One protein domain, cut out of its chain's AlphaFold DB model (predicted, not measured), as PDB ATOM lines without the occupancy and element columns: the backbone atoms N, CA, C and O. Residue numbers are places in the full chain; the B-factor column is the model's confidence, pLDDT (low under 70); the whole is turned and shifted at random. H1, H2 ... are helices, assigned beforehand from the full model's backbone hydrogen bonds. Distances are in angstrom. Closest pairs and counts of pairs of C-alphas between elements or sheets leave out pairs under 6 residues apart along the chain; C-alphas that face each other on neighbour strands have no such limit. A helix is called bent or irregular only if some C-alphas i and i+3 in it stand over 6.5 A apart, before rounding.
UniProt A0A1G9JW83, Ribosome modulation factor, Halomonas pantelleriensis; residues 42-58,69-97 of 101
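This is residues 42 to 58 and 69 to 97 of the 101 residues of the protein "Ribosome modulation factor" of Halomonas pantelleriensis (UniProt A0A1G9JW83). Two helices, H1 and H2, lie side by side and run the same way, and a short, irregular helix, H3, folds back near the far end of the longer one, H2. H1 and H2 make the body; H3 comes near H2 but stays apart from H1, and residues 55 to 58 trail off H1 to a cut in the chain. The printed part has 46 residues with three named helices in the order H1, H2, H3 and no named strand, and its class is all helix. It is compact, with a radius of gyration of the C-alphas of 9.6 A, and the C-alphas span 28 by 20 by 11 A along their three main axes.

The printed part begins with H1, residues 42 to 54, which measures 18.5 A from first to last C-alpha. C-alpha 42 is at (305.934, 255.222, 170.102) and C-alpha 54 at (313.109, 238.341, 167.340). Residues 55 to 58 follow, and printing resumes at Leu 69, where H2 begins with its C-alpha at (306.661, 255.897, 164.362). H2, residues 69 to 85, is the longest helix and measures 24.6 A. After residues 86 to 89 comes H3, residues 90 to 96, 10.3 A long, with C-alpha 96 at (315.197, 241.762, 177.441). H3 is irregular: C-alphas 92 and 95 are 7.7 A apart, and its line is a rough one.

H1 and H2 touch, with 54 pairs of C-alphas within 8 A. Their closest C-alphas are those of Tyr 50 and Gly 76, 4.1 A apart. Their lines stand at a shallow tilt of 30 degrees, and they run the same way. H2 and H3 are close but not clearly touching; their closest C-alphas, those of Asp 83 and Gly 93, are 7.6 A apart. These two helices run opposite ways at a steep tilt of 52 degrees. H1 and H3 are apart. In H1 and H2 every backbone O i to N i+4 pair is within hydrogen-bond range; in H3 0 of 3 are, while 3 of its 4 O i to N i+3 pairs are within range.

The C-alphas farthest apart are those of Leu 69 and Ser 92, at 28.2 A. Residues 59 to 68 are cut out, and C-alphas 58 and 69 are 16.6 A apart across the cut. The link from H1 to H2 runs across this cut, and the link from H2 to H3, 4 residues, is tight. The mean pLDDT of the printed part is 86.2; H3 has a mean of 74, and residue 91 is the one printed residue under 70.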
ATOM      1  N   PHE A  42     304.510 255.468 170.357       87.19
ATOM      2  CA  PHE A  42     305.934 255.222 170.102       87.19
ATOM      3  C   PHE A  42     306.452 253.969 170.807       87.19
ATOM      4  O   PHE A  42     307.044 253.103 170.166       87.19
ATOM      5  N   GLN A  43     306.148 253.809 172.099       87.19
ATOM      6  CA  GLN A  43     306.536 252.618 172.857       87.19
ATOM      7  C   GLN A  43     305.901 251.357 172.264       87.19
ATOM      8  O   GLN A  43     306.551 250.319 172.154       87.19
ATOM      9  N   ARG A  44     304.644 251.440 171.813       87.81
ATOM     10  CA  ARG A  44     304.003 250.328 171.101       87.81
ATOM     11  C   ARG A  44     304.731 250.004 169.796       87.81
ATOM     12  O   ARG A  44     304.963 248.833 169.523       87.81
ATOM     13  N   ALA A  45     305.089 251.008 169.002       90.38
ATOM     14  CA  ALA A  45     305.804 250.797 167.746       90.38
ATOM     15  C   ALA A  45     307.159 250.116 167.971       90.38
ATOM     16  O   ALA A  45     307.445 249.110 167.323       90.38
ATOM     17  N   TYR A  46     307.921 250.583 168.959       90.56
ATOM     18  CA  TYR A  46     309.171 249.963 169.391       90.56
ATOM     19  C   TYR A  46     308.992 248.487 169.765       90.56
ATOM     20  O   TYR A  46     309.646 247.608 169.206       90.56
ATOM     21  N   VAL A  47     308.030 248.199 170.644       89.81
ATOM     22  CA  VAL A  47     307.711 246.842 171.102       89.81
ATOM     23  C   VAL A  47     307.323 245.918 169.938       89.81
ATOM     24  O   VAL A  47     307.771 244.772 169.859       89.81
ATOM     25  N   HIS A  48     306.510 246.412 169.003       89.50
ATOM     26  CA  HIS A  48     306.135 245.662 167.804       89.50
ATOM     27  C   HIS A  48     307.331 245.403 166.880       89.50
ATOM     28  O   HIS A  48     307.424 244.311 166.312       89.50
ATOM     29  N   GLY A  49     308.232 246.378 166.743       91.69
ATOM     30  CA  GLY A  49     309.477 246.245 165.993       91.69
ATOM     31  C   GLY A  49     310.379 245.177 166.589       91.69
ATOM     32  O   GLY A  49     310.769 244.246 165.889       91.69
ATOM     33  N   TYR A  50     310.609 245.234 167.902       91.12
ATOM     34  CA  TYR A  50     311.389 244.235 168.633       91.12
ATOM     35  C   TYR A  50     310.823 242.829 168.450       91.12
ATOM     36  O   TYR A  50     311.543 241.906 168.069       91.12
ATOM     37  N   LYS A  51     309.500 242.673 168.597       89.38
ATOM     38  CA  LYS A  51     308.825 241.397 168.337       89.38
ATOM     39  C   LYS A  51     309.047 240.904 166.899       89.38
ATOM     40  O   LYS A  51     309.232 239.707 166.682       89.38
ATOM     41  N   ALA A  52     309.008 241.791 165.906       90.88
ATOM     42  CA  ALA A  52     309.274 241.431 164.514       90.88
ATOM     43  C   ALA A  52     310.740 241.006 164.295       90.88
ATOM     44  O   ALA A  52     310.979 240.016 163.607       90.88
ATOM     45  N   GLY A  53     311.694 241.680 164.944       90.56
ATOM     46  CA  GLY A  53     313.119 241.335 164.906       90.56
ATOM     47  C   GLY A  53     313.410 239.947 165.483       90.56
ATOM     48  O   GLY A  53     314.021 239.122 164.801       90.56
ATOM     49  N   ILE A  54     312.890 239.645 166.682       88.69
ATOM     50  CA  ILE A  54     313.109 238.341 167.340       88.69
ATOM     51  C   ILE A  54     312.444 237.175 166.599       88.69
ATOM     52  O   ILE A  54     312.956 236.060 166.604       88.69
ATOM     53  N   THR A  55     311.292 237.422 165.964       86.81
ATOM     54  CA  THR A  55     310.539 236.397 165.213       86.81
ATOM     55  C   THR A  55     311.120 236.137 163.834       86.81
ATOM     56  O   THR A  55     310.683 235.220 163.146       86.81
ATOM     57  N   GLY A  56     312.109 236.922 163.422       85.50
ATOM     58  CA  GLY A  56     312.781 236.712 162.161       85.50
ATOM     59  C   GLY A  56     312.188 237.484 160.979       85.50
ATOM     60  O   GLY A  56     312.672 237.292 159.867       85.50
ATOM     61  N   ARG A  57     311.179 238.339 161.194       86.44
ATOM     62  CA  ARG A  57     310.445 239.031 160.119       86.44
ATOM     63  C   ARG A  57     311.248 240.160 159.475       86.44
ATOM     64  O   ARG A  57     312.168 240.713 160.083       86.44
ATOM     65  N   SER A  58     310.888 240.504 158.241       86.19
ATOM     66  CA  SER A  58     311.536 241.557 157.453       86.19
ATOM     67  C   SER A  58     311.284 242.955 158.026       86.19
ATOM     68  O   SER A  58     310.318 243.185 158.751       86.19
ATOM     69  N   LEU A  69     307.074 257.183 163.811       87.88
ATOM     70  CA  LEU A  69     306.661 255.897 164.362       87.88
ATOM     71  C   LEU A  69     307.476 254.733 163.781       87.88
ATOM     72  O   LEU A  69     307.826 253.792 164.502       87.88
ATOM     73  N   ARG A  70     307.820 254.837 162.494       89.00
ATOM     74  CA  ARG A  70     308.688 253.896 161.793       89.00
ATOM     75  C   ARG A  70     310.105 253.906 162.354       89.00
ATOM     76  O   ARG A  70     310.685 252.834 162.475       89.00
ATOM     77  N   GLU A  71     310.651 255.054 162.746       91.06
ATOM     78  CA  GLU A  71     311.968 255.124 163.397       91.06
ATOM     79  C   GLU A  71     311.999 254.322 164.702       91.06
ATOM     80  O   GLU A  71     312.855 253.450 164.861       91.06
ATOM     81  N   TYR A  72     311.016 254.517 165.590       91.38
ATOM     82  CA  TYR A  72     310.913 253.732 166.828       91.38
ATOM     83  C   TYR A  72     310.744 252.234 166.559       91.38
ATOM     84  O   TYR A  72     311.374 251.409 167.224       91.38
ATOM     85  N   TRP A  73     309.929 251.865 165.566       92.19
ATOM     86  CA  TRP A  73     309.766 250.469 165.156       92.19
ATOM     87  C   TRP A  73     311.075 249.874 164.614       92.19
ATOM     88  O   TRP A  73     311.458 248.769 164.996       92.19
ATOM     89  N   MET A  74     311.798 250.613 163.769       91.50
ATOM     90  CA  MET A  74     313.071 250.181 163.187       91.50
ATOM     91  C   MET A  74     314.159 250.012 164.247       91.50
ATOM     92  O   MET A  74     314.959 249.079 164.138       91.50
ATOM     93  N   SER A  75     314.186 250.873 165.268       92.94
ATOM     94  CA  SER A  75     315.085 250.738 166.419       92.94
ATOM     95  C   SER A  75     314.805 249.450 167.189       92.94
ATOM     96  O   SER A  75     315.706 248.626 167.328       92.94
ATOM     97  N   GLY A  76     313.541 249.202 167.556       91.88
ATOM     98  CA  GLY A  76     313.156 247.953 168.221       91.88
ATOM     99  C   GLY A  76     313.486 246.720 167.379       91.88
ATOM    100  O   GLY A  76     314.033 245.749 167.893       91.88
ATOM    101  N   TRP A  77     313.232 246.762 166.065       92.69
ATOM    102  CA  TRP A  77     313.556 245.659 165.154       92.69
ATOM    103  C   TRP A  77     315.051 245.336 165.126       92.69
ATOM    104  O   TRP A  77     315.410 244.160 165.125       92.69
ATOM    105  N   ARG A  78     315.926 246.353 165.124       92.62
ATOM    106  CA  ARG A  78     317.387 246.155 165.148       92.62
ATOM    107  C   ARG A  78     317.830 245.454 166.429       92.62
ATOM    108  O   ARG A  78     318.611 244.513 166.339       92.62
ATOM    109  N   GLU A  79     317.301 245.877 167.574       91.12
ATOM    110  CA  GLU A  79     317.602 245.253 168.866       91.12
ATOM    111  C   GLU A  79     317.115 243.803 168.907       91.12
ATOM    112  O   GLU A  79     317.911 242.893 169.129       91.12
ATOM    113  N   GLY A  80     315.852 243.555 168.541       90.44
ATOM    114  CA  GLY A  80     315.306 242.197 168.504       90.44
ATOM    115  C   GLY A  80     316.031 241.274 167.516       90.44
ATOM    116  O   GLY A  80     316.174 240.081 167.771       90.44
ATOM    117  N   ARG A  81     316.525 241.803 166.388       90.25
ATOM    118  CA  ARG A  81     317.335 241.045 165.419       90.25
ATOM    119  C   ARG A  81     318.710 240.686 165.987       90.25
ATOM    120  O   ARG A  81     319.167 239.567 165.777       90.25
ATOM    121  N   GLY A  82     319.346 241.623 166.691       90.62
ATOM    122  CA  GLY A  82     320.618 241.394 167.373       90.62
ATOM    123  C   GLY A  82     320.495 240.316 168.447       90.62
ATOM    124  O   GLY A  82     321.285 239.375 168.465       90.62
ATOM    125  N   ASP A  83     319.441 240.380 169.259       87.75
ATOM    126  CA  ASP A  83     319.170 239.379 170.295       87.75
ATOM    127  C   ASP A  83     318.834 238.005 169.697       87.75
ATOM    128  O   ASP A  83     319.245 236.971 170.227       87.75
ATOM    129  N   GLN A  84     318.162 237.983 168.541       87.94
ATOM    130  CA  GLN A  84     317.913 236.756 167.783       87.94
ATOM    131  C   GLN A  84     319.207 236.113 167.279       87.94
ATOM    132  O   GLN A  84     319.361 234.898 167.400       87.94
ATOM    133  N   TRP A  85     320.149 236.906 166.761       87.69
ATOM    134  CA  TRP A  85     321.472 236.417 166.361       87.69
ATOM    135  C   TRP A  85     322.321 235.977 167.550       87.69
ATOM    136  O   TRP A  85     323.070 235.011 167.438       87.69
ATOM    137  N   SER A  86     322.163 236.629 168.701       86.69
ATOM    138  CA  SER A  86     322.829 236.237 169.944       86.69
ATOM    139  C   SER A  86     322.236 234.973 170.588       86.69
ATOM    140  O   SER A  86     322.738 234.531 171.621       86.69
ATOM    141  N   GLY A  87     321.164 234.398 170.030       84.00
ATOM    142  CA  GLY A  87     320.502 233.211 170.577       84.00
ATOM    143  C   GLY A  87     319.602 233.486 171.788       84.00
ATOM    144  O   GLY A  87     319.113 232.546 172.415       84.00
ATOM    145  N   MET A  88     319.318 234.752 172.109       76.81
ATOM    146  CA  MET A  88     318.404 235.161 173.186       76.81
ATOM    147  C   MET A  88     316.933 235.103 172.733       76.81
ATOM    148  O   MET A  88     316.154 236.040 172.907       76.81
ATOM    149  N   THR A  89     316.526 233.985 172.130       77.12
ATOM    150  CA  THR A  89     315.152 233.765 171.653       77.12
ATOM    151  C   THR A  89     314.335 232.952 172.656       77.12
ATOM    152  O   THR A  89     314.808 231.947 173.179       77.12
ATOM    153  N   GLY A  90     313.078 233.336 172.895       76.12
ATOM    154  CA  GLY A  90     312.171 232.594 173.778       76.12
ATOM    155  C   GLY A  90     312.405 232.893 175.260       76.12
ATOM    156  O   GLY A  90     312.465 234.057 175.651       76.12
ATOM    157  N   VAL A  91     312.506 231.846 176.090       69.00
ATOM    158  CA  VAL A  91     312.625 231.981 177.555       69.00
ATOM    159  C   VAL A  91     313.935 232.657 177.977       69.00
ATOM    160  O   VAL A  91     313.934 233.483 178.887       69.00
ATOM    161  N   SER A  92     315.021 232.395 177.245       72.19
ATOM    162  CA  SER A  92     316.361 232.939 177.504       72.19
ATOM    163  C   SER A  92     316.461 234.453 177.292       72.19
ATOM    164  O   SER A  92     317.395 235.067 177.785       72.19
ATOM    165  N   GLY A  93     315.504 235.054 176.573       73.81
ATOM    166  CA  GLY A  93     315.446 236.492 176.287       73.81
ATOM    167  C   GLY A  93     314.316 237.234 177.007       73.81
ATOM    168  O   GLY A  93     314.107 238.418 176.740       73.81
ATOM    169  N   ILE A  94     313.570 236.588 177.917       74.94
ATOM    170  CA  ILE A  94     312.411 237.214 178.592       74.94
ATOM    171  C   ILE A  94     312.806 238.506 179.316       74.94
ATOM    172  O   ILE A  94     312.082 239.492 179.238       74.94
ATOM    173  N   HIS A  95     313.980 238.525 179.948       75.06
ATOM    174  CA  HIS A  95     314.520 239.691 180.649       75.06
ATOM    175  C   HIS A  95     314.848 240.902 179.752       75.06
ATOM    176  O   HIS A  95     315.018 242.007 180.258       75.06
ATOM    177  N   LYS A  96     314.942 240.710 178.433       77.06
ATOM    178  CA  LYS A  96     315.197 241.762 177.441       77.06
ATOM    179  C   LYS A  96     313.926 242.165 176.702       77.06
ATOM    180  O   LYS A  96     313.918 243.172 176.009       77.06
ATOM    181  N   ASN A  97     312.844 241.394 176.841       76.00
ATOM    182  CA  ASN A  97     311.633 241.593 176.064       76.00
ATOM    183  C   ASN A  97     310.811 242.780 176.605       76.00
ATOM    184  O   ASN A  97     310.156 242.643 177.646       76.00
TER     185      ASN A  97